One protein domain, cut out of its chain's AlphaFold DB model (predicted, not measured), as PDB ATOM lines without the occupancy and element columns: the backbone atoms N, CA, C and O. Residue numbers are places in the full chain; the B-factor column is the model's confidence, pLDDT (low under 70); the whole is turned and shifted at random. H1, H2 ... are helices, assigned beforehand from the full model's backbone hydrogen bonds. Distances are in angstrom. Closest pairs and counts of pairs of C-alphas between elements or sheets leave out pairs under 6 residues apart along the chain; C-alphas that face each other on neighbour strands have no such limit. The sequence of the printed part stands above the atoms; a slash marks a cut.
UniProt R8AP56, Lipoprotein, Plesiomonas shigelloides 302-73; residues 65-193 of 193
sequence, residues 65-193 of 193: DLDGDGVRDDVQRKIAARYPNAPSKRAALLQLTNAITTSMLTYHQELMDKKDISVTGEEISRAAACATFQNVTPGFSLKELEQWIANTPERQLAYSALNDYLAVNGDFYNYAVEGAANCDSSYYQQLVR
ATOM      1  N   ASP A  65     197.174 186.197 328.716       93.19
ATOM      2  CA  ASP A  65     195.952 186.598 328.015       93.19
ATOM      3  C   ASP A  65     194.841 185.685 328.565       93.19
ATOM      4  O   ASP A  65     194.783 184.498 328.229       93.19
ATOM      5  N   LEU A  66     194.096 186.171 329.564       91.44
ATOM      6  CA  LEU A  66     193.125 185.355 330.310       91.44
ATOM      7  C   LEU A  66     191.762 185.280 329.631       91.44
ATOM      8  O   LEU A  66     191.042 184.300 329.847       91.44
ATOM      9  N   ASP A  67     191.397 186.308 328.871       88.25
ATOM     10  CA  ASP A  67     190.148 186.355 328.114       88.25
ATOM     11  C   ASP A  67     190.292 185.809 326.686       88.25
ATOM     12  O   ASP A  67     189.283 185.489 326.058       88.25
ATOM     13  N   GLY A  68     191.520 185.554 326.229       89.44
ATOM     14  CA  GLY A  68     191.809 184.858 324.979       89.44
ATOM     15  C   GLY A  68     191.570 185.727 323.749       89.44
ATOM     16  O   GLY A  68     191.281 185.190 322.675       89.44
ATOM     17  N   ASP A  69     191.656 187.051 323.897       85.31
ATOM     18  CA  ASP A  69     191.405 188.012 322.820       85.31
ATOM     19  C   ASP A  69     192.655 188.254 321.934       85.31
ATOM     20  O   ASP A  69     192.626 188.991 320.941       85.31
ATOM     21  N   GLY A  70     193.772 187.592 322.251       88.69
ATOM     22  CA  GLY A  70     195.043 187.704 321.541       88.69
ATOM     23  C   GLY A  70     195.870 188.924 321.951       88.69
ATOM     24  O   GLY A  70     196.931 189.176 321.369       88.69
ATOM     25  N   VAL A  71     195.418 189.694 322.941       92.50
ATOM     26  CA  VAL A  71     196.138 190.814 323.534       92.50
ATOM     27  C   VAL A  71     196.445 190.488 324.984       92.50
ATOM     28  O   VAL A  71     195.583 190.123 325.764       92.50
ATOM     29  N   ARG A  72     197.695 190.693 325.394       95.00
ATOM     30  CA  ARG A  72     198.065 190.468 326.791       95.00
ATOM     31  C   ARG A  72     197.314 191.397 327.742       95.00
ATOM     32  O   ARG A  72     197.303 192.619 327.540       95.00
ATOM     33  N   ASP A  73     196.849 190.834 328.852       94.31
ATOM     34  CA  ASP A  73     196.090 191.527 329.897       94.31
ATOM     35  C   ASP A  73     196.833 192.772 330.422       94.31
ATOM     36  O   ASP A  73     196.236 193.822 330.679       94.31
ATOM     37  N   ASP A  74     198.165 192.704 330.554       94.75
ATOM     38  CA  ASP A  74     198.982 193.818 331.046       94.75
ATOM     39  C   ASP A  74     198.949 195.037 330.108       94.75
ATOM     40  O   ASP A  74     198.925 196.185 330.572       94.75
ATOM     41  N   VAL A  75     198.901 194.808 328.794       95.19
ATOM     42  CA  VAL A  75     198.798 195.863 327.780       95.19
ATOM     43  C   VAL A  75     197.360 196.354 327.643       95.19
ATOM     44  O   VAL A  75     197.147 197.571 327.623       95.19
ATOM     45  N   GLN A  76     196.371 195.452 327.631       94.19
ATOM     46  CA  GLN A  76     194.958 195.835 327.576       94.19
ATOM     47  C   GLN A  76     194.598 196.803 328.716       94.19
ATOM     48  O   GLN A  76     194.011 197.868 328.491       94.19
ATOM     49  N   ARG A  77     195.030 196.496 329.949       93.19
ATOM     50  CA  ARG A  77     194.774 197.349 331.118       93.19
ATOM     51  C   ARG A  77     195.446 198.717 331.014       93.19
ATOM     52  O   ARG A  77     194.843 199.717 331.406       93.19
ATOM     53  N   LYS A  78     196.663 198.797 330.462       93.81
ATOM     54  CA  LYS A  78     197.349 200.081 330.206       93.81
ATOM     55  C   LYS A  78     196.591 200.924 329.180       93.81
ATOM     56  O   LYS A  78     196.376 202.114 329.416       93.81
ATOM     57  N   ILE A  79     196.130 200.308 328.090       92.12
ATOM     58  CA  ILE A  79     195.317 200.966 327.056       92.12
ATOM     59  C   ILE A  79     194.013 201.503 327.660       92.12
ATOM     60  O   ILE A  79     193.662 202.666 327.438       92.12
ATOM     61  N   ALA A  80     193.321 200.700 328.468       91.69
ATOM     62  CA  ALA A  80     192.075 201.109 329.102       91.69
ATOM     63  C   ALA A  80     192.269 202.237 330.126       91.69
ATOM     64  O   ALA A  80     191.532 203.223 330.101       91.69
ATOM     65  N   ALA A  81     193.315 202.160 330.955       91.38
ATOM     66  CA  ALA A  81     193.665 203.223 331.898       91.38
ATOM     67  C   ALA A  81     194.024 204.542 331.191       91.38
ATOM     68  O   ALA A  81     193.701 205.625 331.683       91.38
ATOM     69  N   ARG A  82     194.668 204.466 330.019       90.19
ATOM     70  CA  ARG A  82     195.035 205.636 329.209       90.19
ATOM     71  C   ARG A  82     193.830 206.291 328.530       90.19
ATOM     72  O   ARG A  82     193.834 207.515 328.352       90.19
ATOM     73  N   TYR A  83     192.832 205.493 328.150       88.31
ATOM     74  CA  TYR A  83     191.662 205.897 327.369       88.31
ATOM     75  C   TYR A  83     190.341 205.397 327.984       88.31
ATOM     76  O   TYR A  83     189.588 204.676 327.322       88.31
ATOM     77  N   PRO A  84     189.994 205.818 329.216       85.56
ATOM     78  CA  PRO A  84     188.842 205.278 329.943       85.56
ATOM     79  C   PRO A  84     187.497 205.605 329.278       85.56
ATOM     80  O   PRO A  84     186.555 204.841 329.389       85.56
ATOM     81  N   ASN A  85     187.416 206.712 328.533       84.56
ATOM     82  CA  ASN A  85     186.178 207.175 327.892       84.56
ATOM     83  C   ASN A  85     186.296 207.247 326.359       84.56
ATOM     84  O   ASN A  85     185.600 208.032 325.719       84.56
ATOM     85  N   ALA A  86     187.232 206.500 325.763       84.12
ATOM     86  CA  ALA A  86     187.507 206.560 324.327       84.12
ATOM     87  C   ALA A  86     187.597 205.148 323.713       84.12
ATOM     88  O   ALA A  86     188.685 204.722 323.315       84.12
ATOM     89  N   PRO A  87     186.461 204.428 323.604       83.38
ATOM     90  CA  PRO A  87     186.422 203.043 323.129       83.38
ATOM     91  C   PRO A  87     187.035 202.866 321.737       83.38
ATOM     92  O   PRO A  87     187.785 201.922 321.525       83.38
ATOM     93  N   SER A  88     186.826 203.807 320.812       81.19
ATOM     94  CA  SER A  88     187.416 203.728 319.467       81.19
ATOM     95  C   SER A  88     188.946 203.820 319.476       81.19
ATOM     96  O   SER A  88     189.609 203.162 318.678       81.19
ATOM     97  N   LYS A  89     189.530 204.588 320.411       86.88
ATOM     98  CA  LYS A  89     190.990 204.656 320.586       86.88
ATOM     99  C   LYS A  89     191.532 203.366 321.190       86.88
ATOM    100  O   LYS A  89     192.575 202.895 320.752       86.88
ATOM    101  N   ARG A  90     190.811 202.781 322.155       89.12
ATOM    102  CA  ARG A  90     191.160 201.469 322.715       89.12
ATOM    103  C   ARG A  90     191.144 200.397 321.635       89.12
ATOM    104  O   ARG A  90     192.145 199.720 321.472       89.12
ATOM    105  N   ALA A  91     190.070 200.318 320.853       84.31
ATOM    106  CA  ALA A  91     189.935 199.350 319.769       84.31
ATOM    107  C   ALA A  91     191.099 199.426 318.767       84.31
ATOM    108  O   ALA A  91     191.714 198.408 318.465       84.31
ATOM    109  N   ALA A  92     191.456 200.633 318.313       85.88
ATOM    110  CA  ALA A  92     192.576 200.810 317.390       85.88
ATOM    111  C   ALA A  92     193.928 200.397 318.001       85.88
ATOM    112  O   ALA A  92     194.761 199.799 317.323       85.88
ATOM    113  N   LEU A  93     194.151 200.688 319.287       90.31
ATOM    114  CA  LEU A  93     195.381 200.300 319.981       90.31
ATOM    115  C   LEU A  93     195.451 198.803 320.277       90.31
ATOM    116  O   LEU A  93     196.529 198.228 320.171       90.31
ATOM    117  N   LEU A  94     194.331 198.165 320.613       91.19
ATOM    118  CA  LEU A  94     194.249 196.715 320.798       91.19
ATOM    119  C   LEU A  94     194.523 195.989 319.480       91.19
ATOM    120  O   LEU A  94     195.349 195.082 319.452       91.19
ATOM    121  N   GLN A  95     193.939 196.458 318.372       88.44
ATOM    122  CA  GLN A  95     194.219 195.922 317.039       88.44
ATOM    123  C   GLN A  95     195.709 196.028 316.686       88.44
ATOM    124  O   GLN A  95     196.309 195.056 316.230       88.44
ATOM    125  N   LEU A  96     196.326 197.187 316.935       90.81
ATOM    126  CA  LEU A  96     197.758 197.372 316.698       90.81
ATOM    127  C   LEU A  96     198.614 196.496 317.621       90.81
ATOM    128  O   LEU A  96     199.621 195.940 317.188       90.81
ATOM    129  N   THR A  97     198.199 196.332 318.876       94.06
ATOM    130  CA  THR A  97     198.890 195.474 319.846       94.06
ATOM    131  C   THR A  97     198.861 194.013 319.421       94.06
ATOM    132  O   THR A  97     199.902 193.357 319.475       94.06
ATOM    133  N   ASN A  98     197.701 193.519 318.983       92.25
ATOM    134  CA  ASN A  98     197.546 192.158 318.487       92.25
ATOM    135  C   ASN A  98     198.426 191.948 317.247       92.25
ATOM    136  O   ASN A  98     199.268 191.054 317.252       92.25
ATOM    137  N   ALA A  99     198.336 192.835 316.248       90.81
ATOM    138  CA  ALA A  99     199.139 192.734 315.027       90.81
ATOM    139  C   ALA A  99     200.645 192.641 315.329       90.81
ATOM    140  O   ALA A  99     201.326 191.746 314.831       90.81
ATOM    141  N   ILE A 100     201.171 193.511 316.199       92.62
ATOM    142  CA  ILE A 100     202.590 193.481 316.583       92.62
ATOM    143  C   ILE A 100     202.925 192.208 317.373       92.62
ATOM    144  O   ILE A 100     203.913 191.544 317.065       92.62
ATOM    145  N   THR A 101     202.129 191.851 318.384       93.06
ATOM    146  CA  THR A 101     202.435 190.713 319.272       93.06
ATOM    147  C   THR A 101     202.364 189.383 318.525       93.06
ATOM    148  O   THR A 101     203.275 188.569 318.652       93.06
ATOM    149  N   THR A 102     201.347 189.189 317.685       90.69
ATOM    150  CA  THR A 102     201.212 188.014 316.816       90.69
ATOM    151  C   THR A 102     202.409 187.898 315.879       90.69
ATOM    152  O   THR A 102     203.033 186.843 315.806       90.69
ATOM    153  N   SER A 103     202.816 188.999 315.250       90.38
ATOM    154  CA  SER A 103     203.993 189.031 314.372       90.38
ATOM    155  C   SER A 103     205.287 188.677 315.104       90.38
ATOM    156  O   SER A 103     206.097 187.900 314.599       90.38
ATOM    157  N   MET A 104     205.475 189.198 316.321       91.44
ATOM    158  CA  MET A 104     206.631 188.870 317.160       91.44
ATOM    159  C   MET A 104     206.677 187.378 317.501       91.44
ATOM    160  O   MET A 104     207.750 186.777 317.462       91.44
ATOM    161  N   LEU A 105     205.531 186.781 317.844       89.75
ATOM    162  CA  LEU A 105     205.441 185.369 318.213       89.75
ATOM    163  C   LEU A 105     205.651 184.448 317.011       89.75
ATOM    164  O   LEU A 105     206.456 183.524 317.108       89.75
ATOM    165  N   THR A 106     205.008 184.729 315.877       87.94
ATOM    166  CA  THR A 106     205.181 183.954 314.640       87.94
ATOM    167  C   THR A 106     206.632 184.002 314.163       87.94
ATOM    168  O   THR A 106     207.196 182.972 313.796       87.94
ATOM    169  N   TYR A 107     207.272 185.175 314.233       88.25
ATOM    170  CA  TYR A 107     208.693 185.315 313.919       88.25
ATOM    171  C   TYR A 107     209.569 184.497 314.874       88.25
ATOM    172  O   TYR A 107     210.405 183.713 314.433       88.25
ATOM    173  N   HIS A 108     209.360 184.649 316.186       87.31
ATOM    174  CA  HIS A 108     210.148 183.953 317.204       87.31
ATOM    175  C   HIS A 108     210.027 182.426 317.121       87.31
ATOM    176  O   HIS A 108     210.983 181.718 317.419       87.31
ATOM    177  N   GLN A 109     208.864 181.919 316.715       86.19
ATOM    178  CA  GLN A 109     208.616 180.490 316.529       86.19
ATOM    179  C   GLN A 109     209.161 179.947 315.194       86.19
ATOM    180  O   GLN A 109     208.924 178.782 314.882       86.19
ATOM    181  N   GLU A 110     209.879 180.766 314.415       83.81
ATOM    182  CA  GLU A 110     210.399 180.429 313.081       83.81
ATOM    183  C   GLU A 110     209.294 179.994 312.100       83.81
ATOM    184  O   GLU A 110     209.520 179.205 311.184       83.81
ATOM    185  N   LEU A 111     208.079 180.522 312.288       78.12
ATOM    186  CA  LEU A 111     206.900 180.177 311.491       78.12
ATOM    187  C   LEU A 111     206.654 181.140 310.324       78.12
ATOM    188  O   LEU A 111     205.681 180.952 309.606       78.12
ATOM    189  N   MET A 112     207.496 182.163 310.140       79.06
ATOM    190  CA  MET A 112     207.330 183.143 309.061       79.06
ATOM    191  C   MET A 112     208.079 182.738 307.790       79.06
ATOM    192  O   MET A 112     209.310 182.671 307.773       79.06
ATOM    193  N   ASP A 113     207.339 182.564 306.696       80.19
ATOM    194  CA  ASP A 113     207.877 182.549 305.337       80.19
ATOM    195  C   ASP A 113     207.783 183.934 304.656       80.19
ATOM    196  O   ASP A 113     207.343 184.918 305.250       80.19
ATOM    197  N   LYS A 114     208.204 184.038 303.382       72.31
ATOM    198  CA  LYS A 114     208.161 185.302 302.615       72.31
ATOM    199  C   LYS A 114     206.757 185.902 302.483       72.31
ATOM    200  O   LYS A 114     206.626 187.123 302.446       72.31
ATOM    201  N   LYS A 115     205.729 185.065 302.344       76.88
ATOM    202  CA  LYS A 115     204.336 185.498 302.229       76.88
ATOM    203  C   LYS A 115     203.850 186.048 303.570       76.88
ATOM    204  O   LYS A 115     203.163 187.068 303.580       76.88
ATOM    205  N   ASP A 116     204.263 185.436 304.676       79.19
ATOM    206  CA  ASP A 116     203.904 185.884 306.024       79.19
ATOM    207  C   ASP A 116     204.472 187.274 306.351       79.19
ATOM    208  O   ASP A 116     203.824 188.042 307.065       79.19
ATOM    209  N   ILE A 117     205.624 187.650 305.773       77.38
ATOM    210  CA  ILE A 117     206.212 189.002 305.903       77.38
ATOM    211  C   ILE A 117     205.271 190.070 305.348       77.38
ATOM    212  O   ILE A 117     205.006 191.069 306.016       77.38
ATOM    213  N   SER A 118     204.783 189.878 304.119       75.12
ATOM    214  CA  SER A 118     203.919 190.855 303.451       75.12
ATOM    215  C   SER A 118     202.596 191.013 304.192       75.12
ATOM    216  O   SER A 118     202.158 192.139 304.406       75.12
ATOM    217  N   VAL A 119     202.000 189.901 304.637       81.38
ATOM    218  CA  VAL A 119     200.749 189.912 305.413       81.38
ATOM    219  C   VAL A 119     200.944 190.628 306.749       81.38
ATOM    220  O   VAL A 119     200.180 191.528 307.082       81.38
ATOM    221  N   THR A 120     202.012 190.297 307.473       82.62
ATOM    222  CA  THR A 120     202.368 190.929 308.751       82.62
ATOM    223  C   THR A 120     202.604 192.433 308.610       82.62
ATOM    224  O   THR A 120     202.051 193.235 309.366       82.62
ATOM    225  N   GLY A 121     203.418 192.836 307.630       81.62
ATOM    226  CA  GLY A 121     203.712 194.243 307.373       81.62
ATOM    227  C   GLY A 121     202.453 195.033 307.013       81.62
ATOM    228  O   GLY A 121     202.268 196.156 307.494       81.62
ATOM    229  N   GLU A 122     201.556 194.432 306.229       80.19
ATOM    230  CA  GLU A 122     200.256 195.008 305.901       80.19
ATOM    231  C   GLU A 122     199.364 195.135 307.143       80.19
ATOM    232  O   GLU A 122     198.817 196.207 307.395       80.19
ATOM    233  N   GLU A 123     199.239 194.091 307.963       82.81
ATOM    234  CA  GLU A 123     198.421 194.102 309.181       82.81
ATOM    235  C   GLU A 123     198.862 195.175 310.178       82.81
ATOM    236  O   GLU A 123     198.026 195.967 310.630       82.81
ATOM    237  N   ILE A 124     200.167 195.265 310.455       85.62
ATOM    238  CA  ILE A 124     200.730 196.306 311.323       85.62
ATOM    239  C   ILE A 124     200.462 197.695 310.728       85.62
ATOM    240  O   ILE A 124     200.020 198.597 311.444       85.62
ATOM    241  N   SER A 125     200.672 197.874 309.420       82.00
ATOM    242  CA  SER A 125     200.465 199.165 308.745       82.00
ATOM    243  C   SER A 125     199.002 199.607 308.775       82.00
ATOM    244  O   SER A 125     198.718 200.768 309.080       82.00
ATOM    245  N   ARG A 126     198.055 198.692 308.523       81.12
ATOM    246  CA  ARG A 126     196.614 198.973 308.610       81.12
ATOM    247  C   ARG A 126     196.217 199.363 310.030       81.12
ATOM    248  O   ARG A 126     195.564 200.388 310.221       81.12
ATOM    249  N   ALA A 127     196.664 198.612 311.033       83.81
ATOM    250  CA  ALA A 127     196.355 198.916 312.426       83.81
ATOM    251  C   ALA A 127     196.964 200.258 312.888       83.81
ATOM    252  O   ALA A 127     196.309 201.039 313.583       83.81
ATOM    253  N   ALA A 128     198.182 200.589 312.444       83.44
ATOM    254  CA  ALA A 128     198.824 201.875 312.722       83.44
ATOM    255  C   ALA A 128     198.101 203.053 312.043       83.44
ATOM    256  O   ALA A 128     197.911 204.113 312.658       83.44
ATOM    257  N   ALA A 129     197.636 202.868 310.804       80.56
ATOM    258  CA  ALA A 129     196.786 203.839 310.121       80.56
ATOM    259  C   ALA A 129     195.487 204.080 310.904       80.56
ATOM    260  O   ALA A 129     195.065 205.228 311.055       80.56
ATOM    261  N   CYS A 130     194.907 203.038 311.504       82.50
ATOM    262  CA  CYS A 130     193.719 203.173 312.340       82.50
ATOM    263  C   CYS A 130     193.963 203.899 313.654       82.50
ATOM    264  O   CYS A 130     193.174 204.777 314.011       82.50
ATOM    265  N   ALA A 131     195.073 203.631 314.340       83.56
ATOM    266  CA  ALA A 131     195.459 204.423 315.506       83.56
ATOM    267  C   ALA A 131     195.618 205.914 315.142       83.56
ATOM    268  O   ALA A 131     195.160 206.797 315.874       83.56
ATOM    269  N   THR A 132     196.192 206.202 313.972       81.88
ATOM    270  CA  THR A 132     196.333 207.571 313.452       81.88
ATOM    271  C   THR A 132     194.972 208.205 313.149       81.88
ATOM    272  O   THR A 132     194.701 209.314 313.607       81.88
ATOM    273  N   PHE A 133     194.086 207.495 312.445       82.62
ATOM    274  CA  PHE A 133     192.743 207.969 312.094       82.62
ATOM    275  C   PHE A 133     191.882 208.270 313.328       82.62
ATOM    276  O   PHE A 133     191.186 209.282 313.373       82.62
ATOM    277  N   GLN A 134     191.981 207.444 314.376       82.94
ATOM    278  CA  GLN A 134     191.290 207.669 315.651       82.94
ATOM    279  C   GLN A 134     191.876 208.833 316.470       82.94
ATOM    280  O   GLN A 134     191.452 209.071 317.607       82.94
ATOM    281  N   ASN A 135     192.845 209.572 315.913       79.75
ATOM    282  CA  ASN A 135     193.507 210.707 316.543       79.75
ATOM    283  C   ASN A 135     194.017 210.328 317.942       79.75
ATOM    284  O   ASN A 135     193.724 210.969 318.961       79.75
ATOM    285  N   VAL A 136     194.696 209.181 318.014       75.44
ATOM    286  CA  VAL A 136     195.384 208.717 319.224       75.44
ATOM    287  C   VAL A 136     196.487 209.725 319.604       75.44
ATOM    288  O   VAL A 136     196.647 210.057 320.783       75.44
ATOM    289  N   THR A 137     197.141 210.322 318.604       65.25
ATOM    290  CA  THR A 137     197.986 211.526 318.701       65.25
ATOM    291  C   THR A 137     197.141 212.814 318.812       65.25
ATOM    292  O   THR A 137     195.958 212.800 318.488       65.25
ATOM    293  N   PRO A 138     197.680 213.939 319.335       60.16
ATOM    294  CA  PRO A 138     199.027 214.124 319.886       60.16
ATOM    295  C   PRO A 138     199.204 213.536 321.298       60.16
ATOM    296  O   PRO A 138     200.282 213.642 321.869       60.16
ATOM    297  N   GLY A 139     198.168 212.920 321.878       61.41
ATOM    298  CA  GLY A 139     198.201 212.422 323.254       61.41
ATOM    299  C   GLY A 139     199.046 211.166 323.484       61.41
ATOM    300  O   GLY A 139     199.309 210.846 324.638       61.41
ATOM    301  N   PHE A 140     199.450 210.445 322.441       71.38
ATOM    302  CA  PHE A 140     200.109 209.145 322.567       71.38
ATOM    303  C   PHE A 140     201.063 208.908 321.407       71.38
ATOM    304  O   PHE A 140     200.738 209.198 320.256       71.38
ATOM    305  N   SER A 141     202.250 208.401 321.725       78.19
ATOM    306  CA  SER A 141     203.257 208.026 320.737       78.19
ATOM    307  C   SER A 141     203.163 206.531 320.471       78.19
ATOM    308  O   SER A 141     203.027 205.762 321.416       78.19
ATOM    309  N   LEU A 142     203.330 206.092 319.220       79.00
ATOM    310  CA  LEU A 142     203.492 204.661 318.929       79.00
ATOM    311  C   LEU A 142     204.641 204.042 319.745       79.00
ATOM    312  O   LEU A 142     204.515 202.918 320.210       79.00
ATOM    313  N   LYS A 143     205.675 204.829 320.073       84.62
ATOM    314  CA  LYS A 143     206.758 204.417 320.978       84.62
ATOM    315  C   LYS A 143     206.287 204.072 322.391       84.62
ATOM    316  O   LYS A 143     206.897 203.242 323.055       84.62
ATOM    317  N   GLU A 144     205.230 204.718 322.878       89.94
ATOM    318  CA  GLU A 144     204.639 204.390 324.178       89.94
ATOM    319  C   GLU A 144     203.970 203.012 324.124       89.94
ATOM    320  O   GLU A 144     204.158 202.208 325.036       89.94
ATOM    321  N   LEU A 145     203.274 202.697 323.022       92.06
ATOM    322  CA  LEU A 145     202.722 201.360 322.806       92.06
ATOM    323  C   LEU A 145     203.825 200.306 322.736       92.06
ATOM    324  O   LEU A 145     203.740 199.282 323.404       92.06
ATOM    325  N   GLU A 146     204.872 200.574 321.957       91.06
ATOM    326  CA  GLU A 146     206.025 199.682 321.810       91.06
ATOM    327  C   GLU A 146     206.660 199.370 323.168       91.06
ATOM    328  O   GLU A 146     206.994 198.223 323.434       91.06
ATOM    329  N   GLN A 147     206.754 200.348 324.073       93.38
ATOM    330  CA  GLN A 147     207.254 200.129 325.435       93.38
ATOM    331  C   GLN A 147     206.332 199.247 326.282       93.38
ATOM    332  O   GLN A 147     206.810 198.523 327.153       93.38
ATOM    333  N   TRP A 148     205.018 199.303 326.065       95.00
ATOM    334  CA  TRP A 148     204.078 198.402 326.736       95.00
ATOM    335  C   TRP A 148     204.165 196.986 326.167       95.00
ATOM    336  O   TRP A 148     204.095 196.020 326.922       95.00
ATOM    337  N   ILE A 149     204.378 196.867 324.854       95.00
ATOM    338  CA  ILE A 149     204.540 195.586 324.167       95.00
ATOM    339  C   ILE A 149     205.884 194.931 324.525       95.00
ATOM    340  O   ILE A 149     205.931 193.735 324.806       95.00
ATOM    341  N   ALA A 150     206.962 195.708 324.571       94.62
ATOM    342  CA  ALA A 150     208.334 195.272 324.813       94.62
ATOM    343  C   ALA A 150     208.814 195.619 326.238       94.62
ATOM    344  O   ALA A 150     209.883 196.195 326.447       94.62
ATOM    345  N   ASN A 151     208.006 195.285 327.247       94.81
ATOM    346  CA  ASN A 151     208.243 195.635 328.655       94.81
ATOM    347  C   ASN A 151     209.160 194.664 329.430       94.81
ATOM    348  O   ASN A 151     209.339 194.844 330.634       94.81
ATOM    349  N   THR A 152     209.753 193.665 328.768       95.31
ATOM    350  CA  THR A 152     210.761 192.754 329.342       95.31
ATOM    351  C   THR A 152     211.960 192.618 328.399       95.31
ATOM    352  O   THR A 152     211.795 192.843 327.196       95.31
ATOM    353  N   PRO A 153     213.159 192.245 328.890       94.19
ATOM    354  CA  PRO A 153     214.333 192.053 328.035       94.19
ATOM    355  C   PRO A 153     214.084 191.078 326.878       94.19
ATOM    356  O   PRO A 153     214.441 191.359 325.736       94.19
ATOM    357  N   GLU A 154     213.400 189.966 327.141       92.94
ATOM    358  CA  GLU A 154     213.062 188.956 326.137       92.94
ATOM    359  C   GLU A 154     212.138 189.531 325.054       92.94
ATOM    360  O   GLU A 154     212.349 189.295 323.864       92.94
ATOM    361  N   ARG A 155     211.141 190.339 325.445       95.56
ATOM    362  CA  ARG A 155     210.222 190.992 324.498       95.56
ATOM    363  C   ARG A 155     210.908 192.092 323.699       95.56
ATOM    364  O   ARG A 155     210.587 192.261 322.530       95.56
ATOM    365  N   GLN A 156     211.860 192.813 324.293       94.50
ATOM    366  CA  GLN A 156     212.667 193.808 323.578       94.50
ATOM    367  C   GLN A 156     213.505 193.161 322.485       94.50
ATOM    368  O   GLN A 156     213.490 193.653 321.363       94.50
ATOM    369  N   LEU A 157     214.162 192.038 322.789       92.88
ATOM    370  CA  LEU A 157     214.941 191.283 321.806       92.88
ATOM    371  C   LEU A 157     214.064 190.736 320.674       92.88
ATOM    372  O   LEU A 157     214.426 190.849 319.505       92.88
ATOM    373  N   ALA A 158     212.893 190.181 320.999       92.31
ATOM    374  CA  ALA A 158     211.957 189.695 319.985       92.31
ATOM    375  C   ALA A 158     211.404 190.834 319.112       92.31
ATOM    376  O   ALA A 158     211.313 190.695 317.895       92.31
ATOM    377  N   TYR A 159     211.078 191.977 319.721       92.88
ATOM    378  CA  TYR A 159     210.574 193.146 319.009       92.88
ATOM    379  C   TYR A 159     211.647 193.752 318.095       92.88
ATOM    380  O   TYR A 159     211.366 194.049 316.936       92.88
ATOM    381  N   SER A 160     212.892 193.883 318.572       92.19
ATOM    382  CA  SER A 160     213.997 194.367 317.740       92.19
ATOM    383  C   SER A 160     214.297 193.417 316.585       92.19
ATOM    384  O   SER A 160     214.483 193.879 315.468       92.19
ATOM    385  N   ALA A 161     214.277 192.101 316.821       90.31
ATOM    386  CA  ALA A 161     214.524 191.121 315.768       90.31
ATOM    387  C   ALA A 161     213.430 191.142 314.687       90.31
ATOM    388  O   ALA A 161     213.747 191.109 313.498       90.31
ATOM    389  N   LEU A 162     212.155 191.276 315.084       89.94
ATOM    390  CA  LEU A 162     211.057 191.493 314.140       89.94
ATOM    391  C   LEU A 162     211.275 192.782 313.333       89.94
ATOM    392  O   LEU A 162     211.165 192.761 312.110       89.94
ATOM    393  N   ASN A 163     211.602 193.893 313.994       89.19
ATOM    394  CA  ASN A 163     211.823 195.172 313.318       89.19
ATOM    395  C   ASN A 163     212.992 195.117 312.329       89.19
ATOM    396  O   ASN A 163     212.843 195.588 311.203       89.19
ATOM    397  N   ASP A 164     214.123 194.523 312.711       88.94
ATOM    398  CA  ASP A 164     215.282 194.348 311.832       88.94
ATOM    399  C   ASP A 164     214.920 193.484 310.618       88.94
ATOM    400  O   ASP A 164     215.263 193.803 309.476       88.94
ATOM    401  N   TYR A 165     214.165 192.409 310.850       86.69
ATOM    402  CA  TYR A 165     213.698 191.528 309.792       86.69
ATOM    403  C   TYR A 165     212.765 192.242 308.811       86.69
ATOM    404  O   TYR A 165     212.966 192.156 307.596       86.69
ATOM    405  N   LEU A 166     211.775 192.979 309.318       85.44
ATOM    406  CA  LEU A 166     210.856 193.736 308.481       85.44
ATOM    407  C   LEU A 166     211.563 194.900 307.773       85.44
ATOM    408  O   LEU A 166     211.227 195.196 306.635       85.44
ATOM    409  N   ALA A 167     212.560 195.547 308.381       84.00
ATOM    410  CA  ALA A 167     213.310 196.626 307.733       84.00
ATOM    411  C   ALA A 167     214.084 196.148 306.492       84.00
ATOM    412  O   ALA A 167     214.258 196.907 305.541       84.00
ATOM    413  N   VAL A 168     214.541 194.892 306.496       83.31
ATOM    414  CA  VAL A 168     215.257 194.284 305.364       83.31
ATOM    415  C   VAL A 168     214.302 193.679 304.332       83.31
ATOM    416  O   VAL A 168     214.591 193.727 303.138       83.31
ATOM    417  N   ASN A 169     213.187 193.090 304.776       80.62
ATOM    418  CA  ASN A 169     212.339 192.243 303.928       80.62
ATOM    419  C   ASN A 169     210.933 192.803 303.657       80.62
ATOM    420  O   ASN A 169     210.230 192.279 302.793       80.62
ATOM    421  N   GLY A 170     210.494 193.815 304.401       70.06
ATOM    422  CA  GLY A 170     209.162 194.401 304.311       70.06
ATOM    423  C   GLY A 170     209.081 195.518 303.273       70.06
ATOM    424  O   GLY A 170     209.983 196.346 303.157       70.06
ATOM    425  N   ASP A 171     207.964 195.582 302.547       66.69
ATOM    426  CA  ASP A 171     207.678 196.650 301.579       66.69
ATOM    427  C   ASP A 171     206.808 197.759 302.201       66.69
ATOM    428  O   ASP A 171     205.684 198.031 301.783       66.69
ATOM    429  N   PHE A 172     207.303 198.391 303.268       60.62
ATOM    430  CA  PHE A 172     206.526 199.344 304.078       60.62
ATOM    431  C   PHE A 172     205.980 200.564 303.315       60.62
ATOM    432  O   PHE A 172     205.036 201.203 303.781       60.62
ATOM    433  N   TYR A 173     206.546 200.902 302.154       52.56
ATOM    434  CA  TYR A 173     206.169 202.099 301.401       52.56
ATOM    435  C   TYR A 173     204.785 202.005 300.733       52.56
ATOM    436  O   TYR A 173     204.187 203.047 300.470       52.56
ATOM    437  N   ASN A 174     204.246 200.801 300.506       53.50
ATOM    438  CA  ASN A 174     202.995 200.617 299.759       53.50
ATOM    439  C   ASN A 174     201.729 200.471 300.632       53.50
ATOM    440  O   ASN A 174     200.624 200.683 300.141       53.50
ATOM    441  N   TYR A 175     201.852 200.176 301.931       53.25
ATOM    442  CA  TYR A 175     200.705 199.742 302.753       53.25
ATOM    443  C   TYR A 175     199.923 200.864 303.466       53.25
ATOM    444  O   TYR A 175     198.818 200.638 303.963       53.25
ATOM    445  N   ALA A 176     200.455 202.088 303.529       52.59
ATOM    446  CA  ALA A 176     199.871 203.170 304.334       52.59
ATOM    447  C   ALA A 176     198.582 203.789 303.750       52.59
ATOM    448  O   ALA A 176     197.809 204.401 304.489       52.59
ATOM    449  N   VAL A 177     198.338 203.657 302.441       48.88
ATOM    450  CA  VAL A 177     197.257 204.389 301.748       48.88
ATOM    451  C   VAL A 177     195.911 203.653 301.814       48.88
ATOM    452  O   VAL A 177     194.866 204.297 301.865       48.88
ATOM    453  N   GLU A 178     195.913 202.320 301.891       49.22
ATOM    454  CA  GLU A 178     194.681 201.511 301.878       49.22
ATOM    455  C   GLU A 178     194.150 201.189 303.287       49.22
ATOM    456  O   GLU A 178     192.945 201.028 303.484       49.22
ATOM    457  N   GLY A 179     195.020 201.169 304.305       50.47
ATOM    458  CA  GLY A 179     194.646 200.780 305.668       50.47
ATOM    459  C   GLY A 179     193.705 201.739 306.395       50.47
ATOM    460  O   GLY A 179     192.872 201.295 307.183       50.47
ATOM    461  N   ALA A 180     193.769 203.038 306.097       51.19
ATOM    462  CA  ALA A 180     192.895 204.032 306.725       51.19
ATOM    463  C   ALA A 180     191.416 203.885 306.315       51.19
ATOM    464  O   ALA A 180     190.531 204.298 307.063       51.19
ATOM    465  N   ALA A 181     191.135 203.295 305.146       49.75
ATOM    466  CA  ALA A 181     189.770 203.093 304.656       49.75
ATOM    467  C   ALA A 181     189.041 201.937 305.369       49.75
ATOM    468  O   ALA A 181     187.814 201.933 305.426       49.75
ATOM    469  N   ASN A 182     189.793 200.997 305.955       53.75
ATOM    470  CA  ASN A 182     189.286 199.759 306.550       53.75
ATOM    471  C   ASN A 182     189.562 199.681 308.056       53.75
ATOM    472  O   ASN A 182     189.865 198.607 308.575       53.75
ATOM    473  N   CYS A 183     189.440 200.802 308.776       61.69
ATOM    474  CA  CYS A 183     189.374 200.791 310.240       61.69
ATOM    475  C   CYS A 183     188.065 200.170 310.698       61.69
ATOM    476  O   CYS A 183     187.130 200.839 311.139       61.69
ATOM    477  N   ASP A 184     187.993 198.864 310.494       53.56
ATOM    478  CA  ASP A 184     186.805 198.087 310.680       53.56
ATOM    479  C   ASP A 184     186.597 197.864 312.173       53.56
ATOM    480  O   ASP A 184     187.230 197.030 312.821       53.56
ATOM    481  N   SER A 185     185.656 198.628 312.718       50.25
ATOM    482  CA  SER A 185     185.103 198.409 314.053       50.25
ATOM    483  C   SER A 185     184.586 196.976 314.274       50.25
ATOM    484  O   SER A 185     184.391 196.585 315.425       50.25
ATOM    485  N   SER A 186     184.385 196.176 313.212       45.62
ATOM    486  CA  SER A 186     183.993 194.770 313.313       45.62
ATOM    487  C   SER A 186     185.071 193.884 313.942       45.62
ATOM    488  O   SER A 186     184.711 192.921 314.613       45.62
ATOM    489  N   TYR A 187     186.362 194.227 313.826       47.81
ATOM    490  CA  TYR A 187     187.432 193.476 314.497       47.81
ATOM    491  C   TYR A 187     187.266 193.540 316.025       47.81
ATOM    492  O   TYR A 187     187.338 192.527 316.709       47.81
ATOM    493  N   TYR A 188     186.882 194.703 316.564       43.38
ATOM    494  CA  TYR A 188     186.536 194.842 317.984       43.38
ATOM    495  C   TYR A 188     185.212 194.149 318.346       43.38
ATOM    496  O   TYR A 188     185.085 193.585 319.424       43.38
ATOM    497  N   GLN A 189     184.228 194.114 317.442       40.38
ATOM    498  CA  GLN A 189     182.987 193.346 317.653       40.38
ATOM    499  C   GLN A 189     183.222 191.821 317.709       40.38
ATOM    500  O   GLN A 189     182.339 191.092 318.160       40.38
ATOM    501  N   GLN A 190     184.378 191.334 317.242       42.19
ATOM    502  CA  GLN A 190     184.782 189.926 317.341       42.19
ATOM    503  C   GLN A 190     185.552 189.623 318.633       42.19
ATOM    504  O   GLN A 190     185.391 188.532 319.163       42.19
ATOM    505  N   LEU A 191     186.313 190.589 319.161       40.00
ATOM    506  CA  LEU A 191     187.070 190.468 320.420       40.00
ATOM    507  C   LEU A 191     186.193 190.584 321.685       40.00
ATOM    508  O   LEU A 191     186.609 190.186 322.760       40.00
ATOM    509  N   VAL A 192     184.970 191.119 321.569       36.66
ATOM    510  CA  VAL A 192     184.015 191.303 322.690       36.66
ATOM    511  C   VAL A 192     182.923 190.211 322.698       36.66
ATOM    512  O   VAL A 192     181.779 190.476 323.068       36.66
ATOM    513  N   ARG A 193     183.223 188.989 322.240       32.03
ATOM    514  CA  ARG A 193     182.283 187.851 322.275       32.03
ATOM    515  C   ARG A 193     182.684 186.776 323.264       32.03
ATOM    516  O   ARG A 193     183.853 186.356 323.213       32.03
TER     517      ARG A 193
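Overview. This is residues 65 to 193 of the 193 residues of the protein "Lipoprotein" of Plesiomonas shigelloides 302-73 (UniProt R8AP56). Two long helices, H2 and H3, lie side by side and run opposite ways as the core, with H2 in the middle of the domain. H1 folds back along the first half of H2, short H4 packs on H1 and H2, H5 crosses the last residues of H2 near the beginning of H3, and the last stretch brings H6 onto H3 and H7 onto H2. The printed part has 129 residues with seven named helices, H1 to H7 in order, and no named strand; the class is all helix. It is compact, with a radius of gyration of the C-alphas of 14.1 A, and rounded, spanning 39 by 33 by 30 A.

Along the chain. After residues 65 to 72, H1 runs from Asp 73, C-alpha at (196.090, 191.527, 329.897), to Arg 82, 14.2 A. H2, residues 87 to 108, is the longest helix at 31.0 A. H3, residues 114 to 133, measures 29.0 A, with C-alpha 114 at (208.161, 185.302, 302.615). H4 holds residues 142 to 149, 10.5 A, and H5 residues 153 to 169, 24.2 A. H6, residues 179 to 182, measures 5.5 A. H7, residues 185 to 191, measures 10.4 A and ends with C-alpha 191 at (187.070, 190.468, 320.420).

Arrangement. H2 is the hub, touching five helices. H2 and H3 form a helical hairpin at a shallow tilt of 20 degrees, opposite ways; their closest C-alphas, of Leu 96 and Ala 127, are 4.8 A apart. H1 and H2 form another at 31 degrees, touching H2 at residues 90 to 97 alone; the closest C-alphas, Ile 79 and Arg 90, are 6.0 A apart. H2 touches H5 with residues 103 to 108 alone, about perpendicular at 84 degrees, closest C-alphas Met 104 and Leu 162 at 6.0 A. H4 touches H2 at a steep tilt of 61 degrees, closest C-alphas Thr 97 and Ile 149 at 7.1 A. H7 touches H2 at residues 88 to 95 alone, closest C-alphas Ala 91 and Tyr 188 at 5.9 A. H6 touches H3, closest C-alphas Arg 126 and Gly 179 at 4.0 A. H1 and H3 are apart. Every O i to N i+4 pair is within hydrogen-bond range in H1, H2, H4, H5 and H7, and 15 of 16 in H3; H6 is too short for such a pair.

Size, cuts and confidence. The C-alphas farthest apart, of Asn 85 and Lys 114, are 40.0 A apart. The printed part has no cut, and no link is long. The mean pLDDT of the printed part is 79.8; residues 137 to 139 and 171 to 193 are under 70.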